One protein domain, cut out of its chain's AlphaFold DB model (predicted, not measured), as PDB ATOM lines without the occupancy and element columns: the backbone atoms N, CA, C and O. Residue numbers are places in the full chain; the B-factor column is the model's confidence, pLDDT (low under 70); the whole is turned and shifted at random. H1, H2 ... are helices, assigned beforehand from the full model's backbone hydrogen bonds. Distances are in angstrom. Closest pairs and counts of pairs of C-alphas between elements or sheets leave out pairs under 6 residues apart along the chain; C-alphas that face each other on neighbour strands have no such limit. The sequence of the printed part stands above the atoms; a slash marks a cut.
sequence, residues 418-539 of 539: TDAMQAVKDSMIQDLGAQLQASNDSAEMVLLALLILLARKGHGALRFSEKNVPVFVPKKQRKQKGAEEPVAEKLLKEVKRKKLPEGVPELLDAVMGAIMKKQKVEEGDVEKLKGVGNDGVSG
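What this domain is: This is residues 418 to 539 of the 539 residues of an uncharacterized protein of Choiromyces venosus 120613-1 (UniProt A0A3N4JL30). What does the model look like? It is a bundle of five helices in which H2 runs through the core, with H1, H3, H4 and H5 round it and mostly aligned with it. Between H2 and H3 a long loop, residues 458 to 484, swings out from the bundle, and its residues 476 to 481 stick out free. What is it made of, and how large is it? The printed part has 122 residues with five named helices, H1 to H5 in chain order, and no named strand: the class is all helix. It is compact, with a radius of gyration of the C-alphas of 14.1 A and spans of 42 by 35 by 27 A.

Where its parts are: Where do the first helices run? H1, residues 418 to 438, begins at C-alpha 418 (232.874, 224.446, 252.335) and is 30.3 A long. H2, residues 442 to 457, is 22.8 A long and begins at C-alpha 442 (204.805, 208.982, 264.137). Which helices follow? H3 is residues 485 to 497, H4 residues 504 to 516 and H5 residues 523 to 534, ending at C-alpha 534 (221.754, 206.094, 262.493).

How they stand to each other: What does the hub, H2, touch? H1 and H2 form a helical hairpin at a shallow tilt of 19 degrees, with closest C-alphas Leu 436 and Met 445 at 5.5 A. H2 touches H3, C-alphas 447 and 488 at 5.5 A, and H5, C-alphas 449 and 532 at 6.4 A, both running the same way as H2. With residues 442 to 446 alone it touches H4, C-alphas 443 and 515 at 6.8 A, opposite ways. How do the others stand to each other? H3 and H4 form a helical hairpin, closest C-alphas Lys 496 and Pro 505 at 6.9 A. H1 touches H5 with residues 430 to 437 alone, closest C-alphas Gly 433 and Gly 533 at 4.8 A. H4 and H5 only just touch, with 3 pairs of C-alphas within 8 A, the closest Leu 507 and Asp 525 at 7.0 A, at a steep tilt of 50 degrees; H1 and H3, H1 and H4, and H3 and H5 are apart. Are the helix backbones complete? Every O i to N i+4 pair is within hydrogen-bond range in H1, H2, H3 and H4, and 6 of 8 in H5.

The domain as a whole: How far does it reach? The two C-alphas farthest apart, Thr 418 and Gln 519, are 43.6 A apart. Is it continuous? The printed part has no cut; the link from H2 to H3 is long. Where is confidence low? The pLDDT is under 70 at residue 459, residues 463 to 488 and residues 533 to 539.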
ATOM      1  N   THR A 418     233.612 225.689 252.586       83.88
ATOM      2  CA  THR A 418     232.874 224.446 252.335       83.88
ATOM      3  C   THR A 418     232.916 223.502 253.534       83.88
ATOM      4  O   THR A 418     231.915 222.835 253.798       83.88
ATOM      5  N   ASP A 419     234.014 223.498 254.286       86.31
ATOM      6  CA  ASP A 419     234.227 222.593 255.412       86.31
ATOM      7  C   ASP A 419     233.406 223.034 256.630       86.31
ATOM      8  O   ASP A 419     232.700 222.219 257.225       86.31
ATOM      9  N   ALA A 420     233.382 224.333 256.939       85.12
ATOM     10  CA  ALA A 420     232.537 224.921 257.976       85.12
ATOM     11  C   ALA A 420     231.048 224.703 257.676       85.12
ATOM     12  O   ALA A 420     230.275 224.305 258.552       85.12
ATOM     13  N   MET A 421     230.632 224.895 256.419       86.00
ATOM     14  CA  MET A 421     229.257 224.600 256.003       86.00
ATOM     15  C   MET A 421     228.915 223.111 256.146       86.00
ATOM     16  O   MET A 421     227.797 222.782 256.550       86.00
ATOM     17  N   GLN A 422     229.850 222.214 255.825       86.06
ATOM     18  CA  GLN A 422     229.656 220.772 255.952       86.06
ATOM     19  C   GLN A 422     229.589 220.342 257.426       86.06
ATOM     20  O   GLN A 422     228.676 219.610 257.794       86.06
ATOM     21  N   ALA A 423     230.443 220.889 258.295       86.44
ATOM     22  CA  ALA A 423     230.400 220.642 259.736       86.44
ATOM     23  C   ALA A 423     229.072 221.101 260.366       86.44
ATOM     24  O   ALA A 423     228.451 220.357 261.128       86.44
ATOM     25  N   VAL A 424     228.583 222.296 260.004       84.56
ATOM     26  CA  VAL A 424     227.266 222.787 260.452       84.56
ATOM     27  C   VAL A 424     226.147 221.873 259.955       84.56
ATOM     28  O   VAL A 424     225.237 221.535 260.712       84.56
ATOM     29  N   LYS A 425     226.214 221.435 258.694       84.31
ATOM     30  CA  LYS A 425     225.250 220.494 258.118       84.31
ATOM     31  C   LYS A 425     225.241 219.158 258.874       84.31
ATOM     32  O   LYS A 425     224.159 218.666 259.189       84.31
ATOM     33  N   ASP A 426     226.401 218.592 259.182       86.12
ATOM     34  CA  ASP A 426     226.509 217.316 259.897       86.12
ATOM     35  C   ASP A 426     226.019 217.435 261.342       86.12
ATOM     36  O   ASP A 426     225.247 216.590 261.798       86.12
ATOM     37  N   SER A 427     226.344 218.539 262.023       84.00
ATOM     38  CA  SER A 427     225.790 218.854 263.343       84.00
ATOM     39  C   SER A 427     224.261 218.954 263.314       84.00
ATOM     40  O   SER A 427     223.582 218.382 264.167       84.00
ATOM     41  N   MET A 428     223.684 219.609 262.300       82.06
ATOM     42  CA  MET A 428     222.227 219.667 262.136       82.06
ATOM     43  C   MET A 428     221.611 218.285 261.894       82.06
ATOM     44  O   MET A 428     220.543 217.998 262.432       82.06
ATOM     45  N   ILE A 429     222.259 217.431 261.095       81.25
ATOM     46  CA  ILE A 429     221.805 216.054 260.849       81.25
ATOM     47  C   ILE A 429     221.837 215.240 262.145       81.25
ATOM     48  O   ILE A 429     220.875 214.527 262.433       81.25
ATOM     49  N   GLN A 430     222.897 215.373 262.944       82.94
ATOM     50  CA  GLN A 430     223.016 214.721 264.246       82.94
ATOM     51  C   GLN A 430     221.905 215.172 265.203       82.94
ATOM     52  O   GLN A 430     221.249 214.335 265.823       82.94
ATOM     53  N   ASP A 431     221.637 216.477 265.273       78.94
ATOM     54  CA  ASP A 431     220.575 217.042 266.109       78.94
ATOM     55  C   ASP A 431     219.178 216.566 265.683       78.94
ATOM     56  O   ASP A 431     218.327 216.287 266.530       78.94
ATOM     57  N   LEU A 432     218.921 216.468 264.376       79.50
ATOM     58  CA  LEU A 432     217.685 215.881 263.847       79.50
ATOM     59  C   LEU A 432     217.585 214.395 264.198       79.50
ATOM     60  O   LEU A 432     216.510 213.932 264.573       79.50
ATOM     61  N   GLY A 433     218.697 213.662 264.117       78.81
ATOM     62  CA  GLY A 433     218.781 212.266 264.536       78.81
ATOM     63  C   GLY A 433     218.433 212.094 266.013       78.81
ATOM     64  O   GLY A 433     217.596 211.263 266.349       78.81
ATOM     65  N   ALA A 434     218.987 212.929 266.893       79.62
ATOM     66  CA  ALA A 434     218.672 212.908 268.322       79.62
ATOM     67  C   ALA A 434     217.186 213.208 268.601       79.62
ATOM     68  O   ALA A 434     216.560 212.520 269.409       79.62
ATOM     69  N   GLN A 435     216.594 214.184 267.900       78.88
ATOM     70  CA  GLN A 435     215.156 214.474 267.997       78.88
ATOM     71  C   GLN A 435     214.296 213.306 267.506       78.88
ATOM     72  O   GLN A 435     213.302 212.968 268.142       78.88
ATOM     73  N   LEU A 436     214.703 212.650 266.417       81.19
ATOM     74  CA  LEU A 436     214.025 211.471 265.885       81.19
ATOM     75  C   LEU A 436     214.039 210.312 266.895       81.19
ATOM     76  O   LEU A 436     213.021 209.642 267.067       81.19
ATOM     77  N   GLN A 437     215.152 210.112 267.610       82.25
ATOM     78  CA  GLN A 437     215.228 209.106 268.677       82.25
ATOM     79  C   GLN A 437     214.287 209.428 269.846       82.25
ATOM     80  O   GLN A 437     213.648 208.521 270.389       82.25
ATOM     81  N   ALA A 438     214.206 210.708 270.220       80.06
ATOM     82  CA  ALA A 438     213.435 211.185 271.364       80.06
ATOM     83  C   ALA A 438     211.929 211.345 271.091       80.06
ATOM     84  O   ALA A 438     211.141 211.335 272.040       80.06
ATOM     85  N   SER A 439     211.516 211.509 269.830       77.94
ATOM     86  CA  SER A 439     210.102 211.660 269.478       77.94
ATOM     87  C   SER A 439     209.322 210.367 269.749       77.94
ATOM     88  O   SER A 439     209.870 209.261 269.732       77.94
ATOM     89  N   ASN A 440     208.023 210.526 270.005       78.12
ATOM     90  CA  ASN A 440     207.032 209.451 270.119       78.12
ATOM     91  C   ASN A 440     205.843 209.661 269.159       78.12
ATOM     92  O   ASN A 440     204.912 208.858 269.160       78.12
ATOM     93  N   ASP A 441     205.853 210.732 268.357       77.69
ATOM     94  CA  ASP A 441     204.810 211.025 267.375       77.69
ATOM     95  C   ASP A 441     205.242 210.526 265.994       77.69
ATOM     96  O   ASP A 441     206.237 210.979 265.428       77.69
ATOM     97  N   SER A 442     204.486 209.586 265.429       73.38
ATOM     98  CA  SER A 442     204.805 208.982 264.137       73.38
ATOM     99  C   SER A 442     204.844 210.001 262.990       73.38
ATOM    100  O   SER A 442     205.635 209.827 262.065       73.38
ATOM    101  N   ALA A 443     204.038 211.069 263.037       71.62
ATOM    102  CA  ALA A 443     204.055 212.111 262.004       71.62
ATOM    103  C   ALA A 443     205.343 212.944 262.051       71.62
ATOM    104  O   ALA A 443     205.980 213.176 261.019       71.62
ATOM    105  N   GLU A 444     205.765 213.320 263.257       74.31
ATOM    106  CA  GLU A 444     207.020 214.026 263.500       74.31
ATOM    107  C   GLU A 444     208.227 213.157 263.117       74.31
ATOM    108  O   GLU A 444     209.134 213.628 262.434       74.31
ATOM    109  N   MET A 445     208.217 211.870 263.478       72.56
ATOM    110  CA  MET A 445     209.281 210.930 263.115       72.56
ATOM    111  C   MET A 445     209.465 210.800 261.604       72.56
ATOM    112  O   MET A 445     210.595 210.864 261.118       72.56
ATOM    113  N   VAL A 446     208.372 210.637 260.846       76.31
ATOM    114  CA  VAL A 446     208.462 210.566 259.382       76.31
ATOM    115  C   VAL A 446     209.033 211.862 258.823       76.31
ATOM    116  O   VAL A 446     209.937 211.822 257.990       76.31
ATOM    117  N   LEU A 447     208.557 213.015 259.294       75.69
ATOM    118  CA  LEU A 447     209.070 214.305 258.853       75.69
ATOM    119  C   LEU A 447     210.576 214.443 259.133       75.69
ATOM    120  O   LEU A 447     211.332 214.784 258.225       75.69
ATOM    121  N   LEU A 448     211.026 214.133 260.351       75.38
ATOM    122  CA  LEU A 448     212.441 214.178 260.732       75.38
ATOM    123  C   LEU A 448     213.294 213.226 259.878       75.38
ATOM    124  O   LEU A 448     214.351 213.630 259.391       75.38
ATOM    125  N   ALA A 449     212.817 212.005 259.617       78.81
ATOM    126  CA  ALA A 449     213.496 211.050 258.741       78.81
ATOM    127  C   ALA A 449     213.630 211.580 257.300       78.81
ATOM    128  O   ALA A 449     214.709 211.505 256.706       78.81
ATOM    129  N   LEU A 450     212.573 212.188 256.747       79.56
ATOM    130  CA  LEU A 450     212.605 212.807 255.416       79.56
ATOM    131  C   LEU A 450     213.603 213.970 255.345       79.56
ATOM    132  O   LEU A 450     214.338 214.089 254.361       79.56
ATOM    133  N   LEU A 451     213.664 214.810 256.381       78.94
ATOM    134  CA  LEU A 451     214.607 215.928 256.454       78.94
ATOM    135  C   LEU A 451     216.062 215.443 256.537       78.94
ATOM    136  O   LEU A 451     216.911 215.981 255.828       78.94
ATOM    137  N   ILE A 452     216.347 214.401 257.327       79.44
ATOM    138  CA  ILE A 452     217.681 213.779 257.412       79.44
ATOM    139  C   ILE A 452     218.109 213.225 256.046       79.44
ATOM    140  O   ILE A 452     219.227 213.486 255.592       79.44
ATOM    141  N   LEU A 453     217.218 212.511 255.354       79.81
ATOM    142  CA  LEU A 453     217.498 211.951 254.027       79.81
ATOM    143  C   LEU A 453     217.771 213.046 252.985       79.81
ATOM    144  O   LEU A 453     218.722 212.941 252.204       79.81
ATOM    145  N   LEU A 454     216.980 214.123 252.990       77.12
ATOM    146  CA  LEU A 454     217.196 215.272 252.107       77.12
ATOM    147  C   LEU A 454     218.500 216.001 252.416       77.12
ATOM    148  O   LEU A 454     219.205 216.379 251.476       77.12
ATOM    149  N   ALA A 455     218.820 216.170 253.700       78.50
ATOM    150  CA  ALA A 455     220.042 216.815 254.143       78.50
ATOM    151  C   ALA A 455     221.274 216.030 253.681       78.50
ATOM    152  O   ALA A 455     222.156 216.594 253.036       78.50
ATOM    153  N   ARG A 456     221.309 214.709 253.896       81.81
ATOM    154  CA  ARG A 456     222.425 213.846 253.461       81.81
ATOM    155  C   ARG A 456     222.681 213.917 251.952       81.81
ATOM    156  O   ARG A 456     223.832 213.942 251.532       81.81
ATOM    157  N   LYS A 457     221.626 214.002 251.133       77.81
ATOM    158  CA  LYS A 457     221.726 214.047 249.660       77.81
ATOM    159  C   LYS A 457     221.896 215.455 249.072       77.81
ATOM    160  O   LYS A 457     222.126 215.579 247.873       77.81
ATOM    161  N   GLY A 458     221.693 216.514 249.854       71.62
ATOM    162  CA  GLY A 458     221.733 217.907 249.397       71.62
ATOM    163  C   GLY A 458     222.968 218.676 249.870       71.62
ATOM    164  O   GLY A 458     223.716 218.224 250.731       71.62
ATOM    165  N   HIS A 459     223.155 219.888 249.344       67.81
ATOM    166  CA  HIS A 459     224.211 220.814 249.785       67.81
ATOM    167  C   HIS A 459     223.872 221.576 251.082       67.81
ATOM    168  O   HIS A 459     224.574 222.517 251.439       67.81
ATOM    169  N   GLY A 460     222.799 221.201 251.784       74.00
ATOM    170  CA  GLY A 460     222.402 221.824 253.043       74.00
ATOM    171  C   GLY A 460     221.429 220.962 253.840       74.00
ATOM    172  O   GLY A 460     220.985 219.926 253.349       74.00
ATOM    173  N   ALA A 461     221.095 221.394 255.055       70.62
ATOM    174  CA  ALA A 461     220.149 220.732 255.951       70.62
ATOM    175  C   ALA A 461     218.979 221.664 256.300       70.62
ATOM    176  O   ALA A 461     219.120 222.884 256.272       70.62
ATOM    177  N   LEU A 462     217.823 221.098 256.639       70.06
ATOM    178  CA  LEU A 462     216.654 221.821 257.149       70.06
ATOM    179  C   LEU A 462     216.389 221.335 258.569       70.06
ATOM    180  O   LEU A 462     216.200 220.137 258.764       70.06
ATOM    181  N   ARG A 463     216.378 222.237 259.552       59.12
ATOM    182  CA  ARG A 463     216.126 221.873 260.948       59.12
ATOM    183  C   ARG A 463     214.649 222.072 261.285       59.12
ATOM    184  O   ARG A 463     214.027 223.018 260.821       59.12
ATOM    185  N   PHE A 464     214.098 221.207 262.130       56.31
ATOM    186  CA  PHE A 464     212.850 221.475 262.841       56.31
ATOM    187  C   PHE A 464     213.231 221.719 264.301       56.31
ATOM    188  O   PHE A 464     213.896 220.895 264.922       56.31
ATOM    189  N   SER A 465     212.937 222.901 264.833       46.94
ATOM    190  CA  SER A 465     212.987 223.146 266.276       46.94
ATOM    191  C   SER A 465     212.140 224.365 266.611       46.94
ATOM    192  O   SER A 465     211.975 225.263 265.786       46.94
ATOM    193  N   GLU A 466     211.638 224.432 267.842       44.50
ATOM    194  CA  GLU A 466     210.869 225.585 268.319       44.50
ATOM    195  C   GLU A 466     211.671 226.896 268.382       44.50
ATOM    196  O   GLU A 466     211.065 227.942 268.609       44.50
ATOM    197  N   LYS A 467     213.006 226.855 268.226       44.28
ATOM    198  CA  LYS A 467     213.891 228.008 268.461       44.28
ATOM    199  C   LYS A 467     214.751 228.447 267.263       44.28
ATOM    200  O   LYS A 467     214.997 229.637 267.165       44.28
ATOM    201  N   ASN A 468     215.136 227.569 266.324       39.16
ATOM    202  CA  ASN A 468     216.081 227.909 265.233       39.16
ATOM    203  C   ASN A 468     215.628 227.507 263.797       39.16
ATOM    204  O   ASN A 468     216.472 227.154 262.986       39.16
ATOM    205  N   VAL A 469     214.310 227.572 263.513       44.94
ATOM    206  CA  VAL A 469     213.594 227.648 262.194       44.94
ATOM    207  C   VAL A 469     213.766 226.523 261.152       44.94
ATOM    208  O   VAL A 469     214.820 225.903 261.101       44.94
ATOM    209  N   PRO A 470     212.755 226.251 260.279       43.59
ATOM    210  CA  PRO A 470     211.481 226.950 260.047       43.59
ATOM    211  C   PRO A 470     210.298 226.298 260.759       43.59
ATOM    212  O   PRO A 470     210.093 225.086 260.731       43.59
ATOM    213  N   VAL A 471     209.503 227.142 261.415       44.56
ATOM    214  CA  VAL A 471     208.246 226.760 262.051       44.56
ATOM    215  C   VAL A 471     207.251 226.473 260.936       44.56
ATOM    216  O   VAL A 471     206.639 227.386 260.399       44.56
ATOM    217  N   PHE A 472     207.059 225.198 260.603       44.22
ATOM    218  CA  PHE A 472     206.184 224.814 259.495       44.22
ATOM    219  C   PHE A 472     204.719 225.225 259.661       44.22
ATOM    220  O   PHE A 472     203.945 225.125 258.703       44.22
ATOM    221  N   VAL A 473     204.309 225.674 260.847       37.22
ATOM    222  CA  VAL A 473     202.951 226.129 261.113       37.22
ATOM    223  C   VAL A 473     202.940 227.018 262.373       37.22
ATOM    224  O   VAL A 473     203.452 226.579 263.409       37.22
ATOM    225  N   PRO A 474     202.351 228.233 262.372       38.56
ATOM    226  CA  PRO A 474     202.254 229.060 263.579       38.56
ATOM    227  C   PRO A 474     201.607 228.291 264.746       38.56
ATOM    228  O   PRO A 474     200.651 227.542 264.548       38.56
ATOM    229  N   LYS A 475     202.072 228.508 265.990       40.44
ATOM    230  CA  LYS A 475     201.627 227.787 267.216       40.44
ATOM    231  C   LYS A 475     200.099 227.678 267.392       40.44
ATOM    232  O   LYS A 475     199.628 226.744 268.037       40.44
ATOM    233  N   LYS A 476     199.311 228.594 266.815       40.81
ATOM    234  CA  LYS A 476     197.835 228.556 266.830       40.81
ATOM    235  C   LYS A 476     197.232 227.461 265.934       40.81
ATOM    236  O   LYS A 476     196.149 226.975 266.235       40.81
ATOM    237  N   GLN A 477     197.937 227.043 264.885       39.47
ATOM    238  CA  GLN A 477     197.542 225.975 263.962       39.47
ATOM    239  C   GLN A 477     198.147 224.603 264.329       39.47
ATOM    240  O   GLN A 477     197.615 223.597 263.881       39.47
ATOM    241  N   ARG A 478     199.148 224.513 265.228       42.66
ATOM    242  CA  ARG A 478     199.596 223.224 265.824       42.66
ATOM    243  C   ARG A 478     198.475 222.458 266.540       42.66
ATOM    244  O   ARG A 478     198.545 221.248 266.696       42.66
ATOM    245  N   LYS A 479     197.425 223.159 266.979       42.81
ATOM    246  CA  LYS A 479     196.232 222.533 267.573       42.81
ATOM    247  C   LYS A 479     195.277 221.931 266.531       42.81
ATOM    248  O   LYS A 479     194.357 221.215 266.915       42.81
ATOM    249  N   GLN A 480     195.478 222.194 265.238       45.81
ATOM    250  CA  GLN A 480     194.782 221.500 264.157       45.81
ATOM    251  C   GLN A 480     195.637 220.309 263.711       45.81
ATOM    252  O   GLN A 480     196.628 220.475 263.003       45.81
ATOM    253  N   LYS A 481     195.247 219.094 264.121       45.53
ATOM    254  CA  LYS A 481     195.755 217.850 263.517       45.53
ATOM    255  C   LYS A 481     195.622 217.954 261.987       45.53
ATOM    256  O   LYS A 481     194.500 218.120 261.512       45.53
ATOM    257  N   GLY A 482     196.736 217.872 261.251       52.34
ATOM    258  CA  GLY A 482     196.738 217.767 259.782       52.34
ATOM    259  C   GLY A 482     197.544 218.815 258.999       52.34
ATOM    260  O   GLY A 482     197.598 218.726 257.781       52.34
ATOM    261  N   ALA A 483     198.192 219.800 259.633       53.22
ATOM    262  CA  ALA A 483     199.010 220.787 258.903       53.22
ATOM    263  C   ALA A 483     200.404 220.265 258.477       53.22
ATOM    264  O   ALA A 483     201.040 220.843 257.592       53.22
ATOM    265  N   GLU A 484     200.865 219.167 259.081       57.56
ATOM    266  CA  GLU A 484     202.170 218.535 258.822       57.56
ATOM    267  C   GLU A 484     202.096 217.464 257.720       57.56
ATOM    268  O   GLU A 484     203.056 217.277 256.972       57.56
ATOM    269  N   GLU A 485     200.927 216.846 257.525       62.62
ATOM    270  CA  GLU A 485     200.683 215.824 256.495       62.62
ATOM    271  C   GLU A 485     200.947 216.332 255.056       62.62
ATOM    272  O   GLU A 485     201.660 215.651 254.314       62.62
ATOM    273  N   PRO A 486     200.505 217.545 254.644       67.06
ATOM    274  CA  PRO A 486     200.755 218.066 253.297       67.06
ATOM    275  C   PRO A 486     202.228 218.415 253.055       67.06
ATOM    276  O   PRO A 486     202.688 218.456 251.914       67.06
ATOM    277  N   VAL A 487     202.968 218.724 254.122       67.62
ATOM    278  CA  VAL A 487     204.397 219.046 254.058       67.62
ATOM    279  C   VAL A 487     205.209 217.764 253.928       67.62
ATOM    280  O   VAL A 487     206.053 217.675 253.037       67.62
ATOM    281  N   ALA A 488     204.927 216.770 254.772       69.88
ATOM    282  CA  ALA A 488     205.574 215.467 254.722       69.88
ATOM    283  C   ALA A 488     205.340 214.782 253.365       69.88
ATOM    284  O   ALA A 488     206.280 214.242 252.790       69.88
ATOM    285  N   GLU A 489     204.142 214.898 252.779       74.06
ATOM    286  CA  GLU A 489     203.860 214.367 251.439       74.06
ATOM    287  C   GLU A 489     204.704 215.046 250.341       74.06
ATOM    288  O   GLU A 489     205.238 214.379 249.447       74.06
ATOM    289  N   LYS A 490     204.863 216.375 250.400       75.94
ATOM    290  CA  LYS A 490     205.710 217.112 249.446       75.94
ATOM    291  C   LYS A 490     207.187 216.769 249.618       75.94
ATOM    292  O   LYS A 490     207.868 216.529 248.624       75.94
ATOM    293  N   LEU A 491     207.673 216.684 250.856       76.06
ATOM    294  CA  LEU A 491     209.048 216.273 251.140       76.06
ATOM    295  C   LEU A 491     209.302 214.842 250.667       76.06
ATOM    296  O   LEU A 491     210.305 214.604 250.009       76.06
ATOM    297  N   LEU A 492     208.374 213.912 250.898       79.25
ATOM    298  CA  LEU A 492     208.463 212.532 250.416       79.25
ATOM    299  C   LEU A 492     208.609 212.455 248.891       79.25
ATOM    300  O   LEU A 492     209.448 211.703 248.390       79.25
ATOM    301  N   LYS A 493     207.865 213.280 248.141       81.06
ATOM    302  CA  LYS A 493     208.035 213.409 246.683       81.06
ATOM    303  C   LYS A 493     209.435 213.908 246.317       81.06
ATOM    304  O   LYS A 493     210.039 213.369 245.389       81.06
ATOM    305  N   GLU A 494     209.973 214.884 247.048       76.25
ATOM    306  CA  GLU A 494     211.344 215.368 246.845       76.25
ATOM    307  C   GLU A 494     212.398 214.297 247.156       76.25
ATOM    308  O   GLU A 494     213.355 214.142 246.400       76.25
ATOM    309  N   VAL A 495     212.218 213.516 248.225       77.31
ATOM    310  CA  VAL A 495     213.178 212.472 248.607       77.31
ATOM    311  C   VAL A 495     213.212 211.355 247.560       77.31
ATOM    312  O   VAL A 495     214.290 210.943 247.131       77.31
ATOM    313  N   LYS A 496     212.045 210.922 247.060       79.75
ATOM    314  CA  LYS A 496     211.946 209.899 246.003       79.75
ATOM    315  C   LYS A 496     212.661 210.300 244.711       79.75
ATOM    316  O   LYS A 496     213.248 209.448 244.046       79.75
ATOM    317  N   ARG A 497     212.688 211.595 244.374       78.88
ATOM    318  CA  ARG A 497     213.427 212.111 243.205       78.88
ATOM    319  C   ARG A 497     214.948 211.955 243.335       78.88
ATOM    320  O   ARG A 497     215.631 211.929 242.316       78.88
ATOM    321  N   LYS A 498     215.489 211.817 244.553       74.56
ATOM    322  CA  LYS A 498     216.939 211.776 244.830       74.56
ATOM    323  C   LYS A 498     217.559 210.369 244.916       74.56
ATOM    324  O   LYS A 498     218.701 210.264 245.352       74.56
ATOM    325  N   LYS A 499     216.857 209.317 244.464       73.94
ATOM    326  CA  LYS A 499     217.290 207.897 244.498       73.94
ATOM    327  C   LYS A 499     217.667 207.426 245.915       73.94
ATOM    328  O   LYS A 499     218.815 207.529 246.353       73.94
ATOM    329  N   LEU A 500     216.665 206.922 246.632       73.44
ATOM    330  CA  LEU A 500     216.795 206.408 247.996       73.44
ATOM    331  C   LEU A 500     217.396 204.991 248.053       73.44
ATOM    332  O   LEU A 500     217.324 204.277 247.053       73.44
ATOM    333  N   PRO A 501     217.961 204.583 249.210       76.38
ATOM    334  CA  PRO A 501     218.290 203.185 249.480       76.38
ATOM    335  C   PRO A 501     217.054 202.285 249.368       76.38
ATOM    336  O   PRO A 501     215.933 202.722 249.634       76.38
ATOM    337  N   GLU A 502     217.272 201.034 248.976       72.56
ATOM    338  CA  GLU A 502     216.221 200.033 248.781       72.56
ATOM    339  C   GLU A 502     215.437 199.784 250.086       72.56
ATOM    340  O   GLU A 502     216.032 199.683 251.158       72.56
ATOM    341  N   GLY A 503     214.100 199.752 250.022       70.50
ATOM    342  CA  GLY A 503     213.217 199.522 251.177       70.50
ATOM    343  C   GLY A 503     212.829 200.770 251.986       70.50
ATOM    344  O   GLY A 503     211.829 200.753 252.707       70.50
ATOM    345  N   VAL A 504     213.578 201.876 251.874       77.62
ATOM    346  CA  VAL A 504     213.271 203.144 252.569       77.62
ATOM    347  C   VAL A 504     212.028 203.852 251.994       77.62
ATOM    348  O   VAL A 504     211.208 204.326 252.786       77.62
ATOM    349  N   PRO A 505     211.828 203.945 250.660       77.25
ATOM    350  CA  PRO A 505     210.608 204.514 250.081       77.25
ATOM    351  C   PRO A 505     209.336 203.780 250.509       77.25
ATOM    352  O   PRO A 505     208.347 204.431 250.840       77.25
ATOM    353  N   GLU A 506     209.372 202.446 250.521       79.81
ATOM    354  CA  GLU A 506     208.238 201.588 250.861       79.81
ATOM    355  C   GLU A 506     207.858 201.737 252.338       79.81
ATOM    356  O   GLU A 506     206.676 201.863 252.659       79.81
ATOM    357  N   LEU A 507     208.859 201.803 253.226       79.75
ATOM    358  CA  LEU A 507     208.669 202.081 254.652       79.75
ATOM    359  C   LEU A 507     208.007 203.451 254.872       79.75
ATOM    360  O   LEU A 507     207.024 203.560 255.606       79.75
ATOM    361  N   LEU A 508     208.516 204.501 254.220       79.56
ATOM    362  CA  LEU A 508     207.973 205.856 254.360       79.56
ATOM    363  C   LEU A 508     206.541 205.966 253.814       79.56
ATOM    364  O   LEU A 508     205.706 206.621 254.434       79.56
ATOM    365  N   ASP A 509     206.242 205.314 252.687       79.25
ATOM    366  CA  ASP A 509     204.895 205.262 252.109       79.25
ATOM    367  C   ASP A 509     203.903 204.520 253.008       79.25
ATOM    368  O   ASP A 509     202.773 204.984 253.194       79.25
ATOM    369  N   ALA A 510     204.319 203.389 253.587       79.81
ATOM    370  CA  ALA A 510     203.492 202.601 254.493       79.81
ATOM    371  C   ALA A 510     203.126 203.397 255.753       79.81
ATOM    372  O   ALA A 510     201.943 203.516 256.091       79.81
ATOM    373  N   VAL A 511     204.119 204.019 256.400       75.62
ATOM    374  CA  VAL A 511     203.898 204.803 257.623       75.62
ATOM    375  C   VAL A 511     203.076 206.063 257.337       75.62
ATOM    376  O   VAL A 511     202.110 206.336 258.053       75.62
ATOM    377  N   MET A 512     203.371 206.799 256.258       77.81
ATOM    378  CA  MET A 512     202.558 207.955 255.848       77.81
ATOM    379  C   MET A 512     201.116 207.562 255.527       77.81
ATOM    380  O   MET A 512     200.181 208.255 255.932       77.81
ATOM    381  N   GLY A 513     200.913 206.440 254.835       77.50
ATOM    382  CA  GLY A 513     199.588 205.918 254.520       77.50
ATOM    383  C   GLY A 513     198.784 205.550 255.770       77.50
ATOM    384  O   GLY A 513     197.588 205.844 255.830       77.50
ATOM    385  N   ALA A 514     199.429 204.955 256.778       74.81
ATOM    386  CA  ALA A 514     198.809 204.658 258.068       74.81
ATOM    387  C   ALA A 514     198.420 205.944 258.820       74.81
ATOM    388  O   ALA A 514     197.285 206.053 259.292       74.81
ATOM    389  N   ILE A 515     199.303 206.949 258.848       74.44
ATOM    390  CA  ILE A 515     199.041 208.257 259.471       74.44
ATOM    391  C   ILE A 515     197.848 208.955 258.805       74.44
ATOM    392  O   ILE A 515     196.899 209.333 259.494       74.44
ATOM    393  N   MET A 516     197.833 209.049 257.469       74.25
ATOM    394  CA  MET A 516     196.740 209.685 256.716       74.25
ATOM    395  C   MET A 516     195.390 208.984 256.927       74.25
ATOM    396  O   MET A 516     194.338 209.624 256.956       74.25
ATOM    397  N   LYS A 517     195.399 207.660 257.121       82.62
ATOM    398  CA  LYS A 517     194.200 206.866 257.438       82.62
ATOM    399  C   LYS A 517     193.832 206.892 258.927       82.62
ATOM    400  O   LYS A 517     192.858 206.246 259.309       82.62
ATOM    401  N   LYS A 518     194.585 207.620 259.763       77.75
ATOM    402  CA  LYS A 518     194.468 207.640 261.233       77.75
ATOM    403  C   LYS A 518     194.550 206.239 261.854       77.75
ATOM    404  O   LYS A 518     193.906 205.959 262.864       77.75
ATOM    405  N   GLN A 519     195.314 205.354 261.222       77.69
ATOM    406  CA  GLN A 519     195.575 203.997 261.683       77.69
ATOM    407  C   GLN A 519     196.780 203.985 262.628       77.69
ATOM    408  O   GLN A 519     197.628 204.877 262.592       77.69
ATOM    409  N   LYS A 520     196.846 202.975 263.501       79.12
ATOM    410  CA  LYS A 520     197.999 202.777 264.383       79.12
ATOM    411  C   LYS A 520     199.195 202.350 263.528       79.12
ATOM    412  O   LYS A 520     199.086 201.374 262.795       79.12
ATOM    413  N   VAL A 521     200.305 203.080 263.624       81.44
ATOM    414  CA  VAL A 521     201.576 202.702 262.992       81.44
ATOM    415  C   VAL A 521     202.171 201.517 263.754       81.44
ATOM    416  O   VAL A 521     202.109 201.481 264.986       81.44
ATOM    417  N   GLU A 522     202.704 200.535 263.031       83.38
ATOM    418  CA  GLU A 522     203.330 199.359 263.636       83.38
ATOM    419  C   GLU A 522     204.626 199.732 264.368       83.38
ATOM    420  O   GLU A 522     205.424 200.540 263.895       83.38
ATOM    421  N   GLU A 523     204.847 199.124 265.534       80.44
ATOM    422  CA  GLU A 523     206.005 199.407 266.395       80.44
ATOM    423  C   GLU A 523     207.337 199.098 265.692       80.44
ATOM    424  O   GLU A 523     208.279 199.883 265.776       80.44
ATOM    425  N   GLY A 524     207.382 198.032 264.884       80.44
ATOM    426  CA  GLY A 524     208.560 197.691 264.082       80.44
ATOM    427  C   GLY A 524     208.882 198.707 262.981       80.44
ATOM    428  O   GLY A 524     210.050 198.891 262.642       80.44
ATOM    429  N   ASP A 525     207.888 199.409 262.433       81.31
ATOM    430  CA  ASP A 525     208.126 200.462 261.438       81.31
ATOM    431  C   ASP A 525     208.599 201.763 262.095       81.31
ATOM    432  O   ASP A 525     209.438 202.473 261.537       81.31
ATOM    433  N   VAL A 526     208.144 202.034 263.323       78.44
ATOM    434  CA  VAL A 526     208.664 203.121 264.166       78.44
ATOM    435  C   VAL A 526     210.143 202.900 264.503       78.44
ATOM    436  O   VAL A 526     210.945 203.825 264.363       78.44
ATOM    437  N   GLU A 527     210.539 201.684 264.890       82.12
ATOM    438  CA  GLU A 527     211.947 201.356 265.163       82.12
ATOM    439  C   GLU A 527     212.829 201.475 263.912       82.12
ATOM    440  O   GLU A 527     213.916 202.055 263.974       82.12
ATOM    441  N   LYS A 528     212.351 201.016 262.747       83.88
ATOM    442  CA  LYS A 528     213.074 201.182 261.474       83.88
ATOM    443  C   LYS A 528     213.252 202.651 261.093       83.88
ATOM    444  O   LYS A 528     214.325 203.025 260.626       83.88
ATOM    445  N   LEU A 529     212.243 203.499 261.319       77.62
ATOM    446  CA  LEU A 529     212.361 204.943 261.085       77.62
ATOM    447  C   LEU A 529     213.427 205.576 261.980       77.62
ATOM    448  O   LEU A 529     214.223 206.375 261.493       77.62
ATOM    449  N   LYS A 530     213.508 205.175 263.254       80.19
ATOM    450  CA  LYS A 530     214.606 205.590 264.140       80.19
ATOM    451  C   LYS A 530     215.970 205.108 263.628       80.19
ATOM    452  O   LYS A 530     216.956 205.831 263.770       80.19
ATOM    453  N   GLY A 531     216.026 203.947 262.974       79.69
ATOM    454  CA  GLY A 531     217.218 203.420 262.297       79.69
ATOM    455  C   GLY A 531     217.736 204.295 261.146       79.69
ATOM    456  O   GLY A 531     218.944 204.490 261.034       79.69
ATOM    457  N   VAL A 532     216.849 204.941 260.375       78.44
ATOM    458  CA  VAL A 532     217.222 205.848 259.260       78.44
ATOM    459  C   VAL A 532     218.135 206.994 259.726       78.44
ATOM    460  O   VAL A 532     219.019 207.449 258.991       78.44
ATOM    461  N   GLY A 533     217.963 207.448 260.971       63.41
ATOM    462  CA  GLY A 533     218.830 208.450 261.592       63.41
ATOM    463  C   GLY A 533     220.270 207.970 261.816       63.41
ATOM    464  O   GLY A 533     221.191 208.778 261.711       63.41
ATOM    465  N   ASN A 534     220.484 206.669 262.036       66.62
ATOM    466  CA  ASN A 534     221.754 206.094 262.493       66.62
ATOM    467  C   ASN A 534     222.636 205.499 261.384       66.62
ATOM    468  O   ASN A 534     223.825 205.304 261.632       66.62
ATOM    469  N   ASP A 535     222.113 205.267 260.174       62.62
ATOM    470  CA  ASP A 535     222.843 204.660 259.037       62.62
ATOM    471  C   ASP A 535     223.922 205.578 258.408       62.62
ATOM    472  O   ASP A 535     224.031 205.722 257.192       62.62
ATOM    473  N   GLY A 536     224.721 206.255 259.233       49.53
ATOM    474  CA  GLY A 536     225.722 207.244 258.833       49.53
ATOM    475  C   GLY A 536     227.088 207.094 259.503       49.53
ATOM    476  O   GLY A 536     227.810 208.080 259.565       49.53
ATOM    477  N   VAL A 537     227.462 205.910 260.005       38.41
ATOM    478  CA  VAL A 537     228.833 205.659 260.522       38.41
ATOM    479  C   VAL A 537     229.641 204.716 259.615       38.41
ATOM    480  O   VAL A 537     230.788 204.389 259.906       38.41
ATOM    481  N   SER A 538     229.110 204.267 258.476       33.41
ATOM    482  CA  SER A 538     229.872 203.413 257.550       33.41
ATOM    483  C   SER A 538     229.435 203.632 256.104       33.41
ATOM    484  O   SER A 538     228.519 202.973 255.618       33.41
ATOM    485  N   GLY A 539     230.083 204.582 255.435       32.88
ATOM    486  CA  GLY A 539     229.915 204.873 254.011       32.88
ATOM    487  C   GLY A 539     230.949 205.873 253.542       32.88
ATOM    488  O   GLY A 539     230.762 207.060 253.882       32.88
TER     489      GLY A 539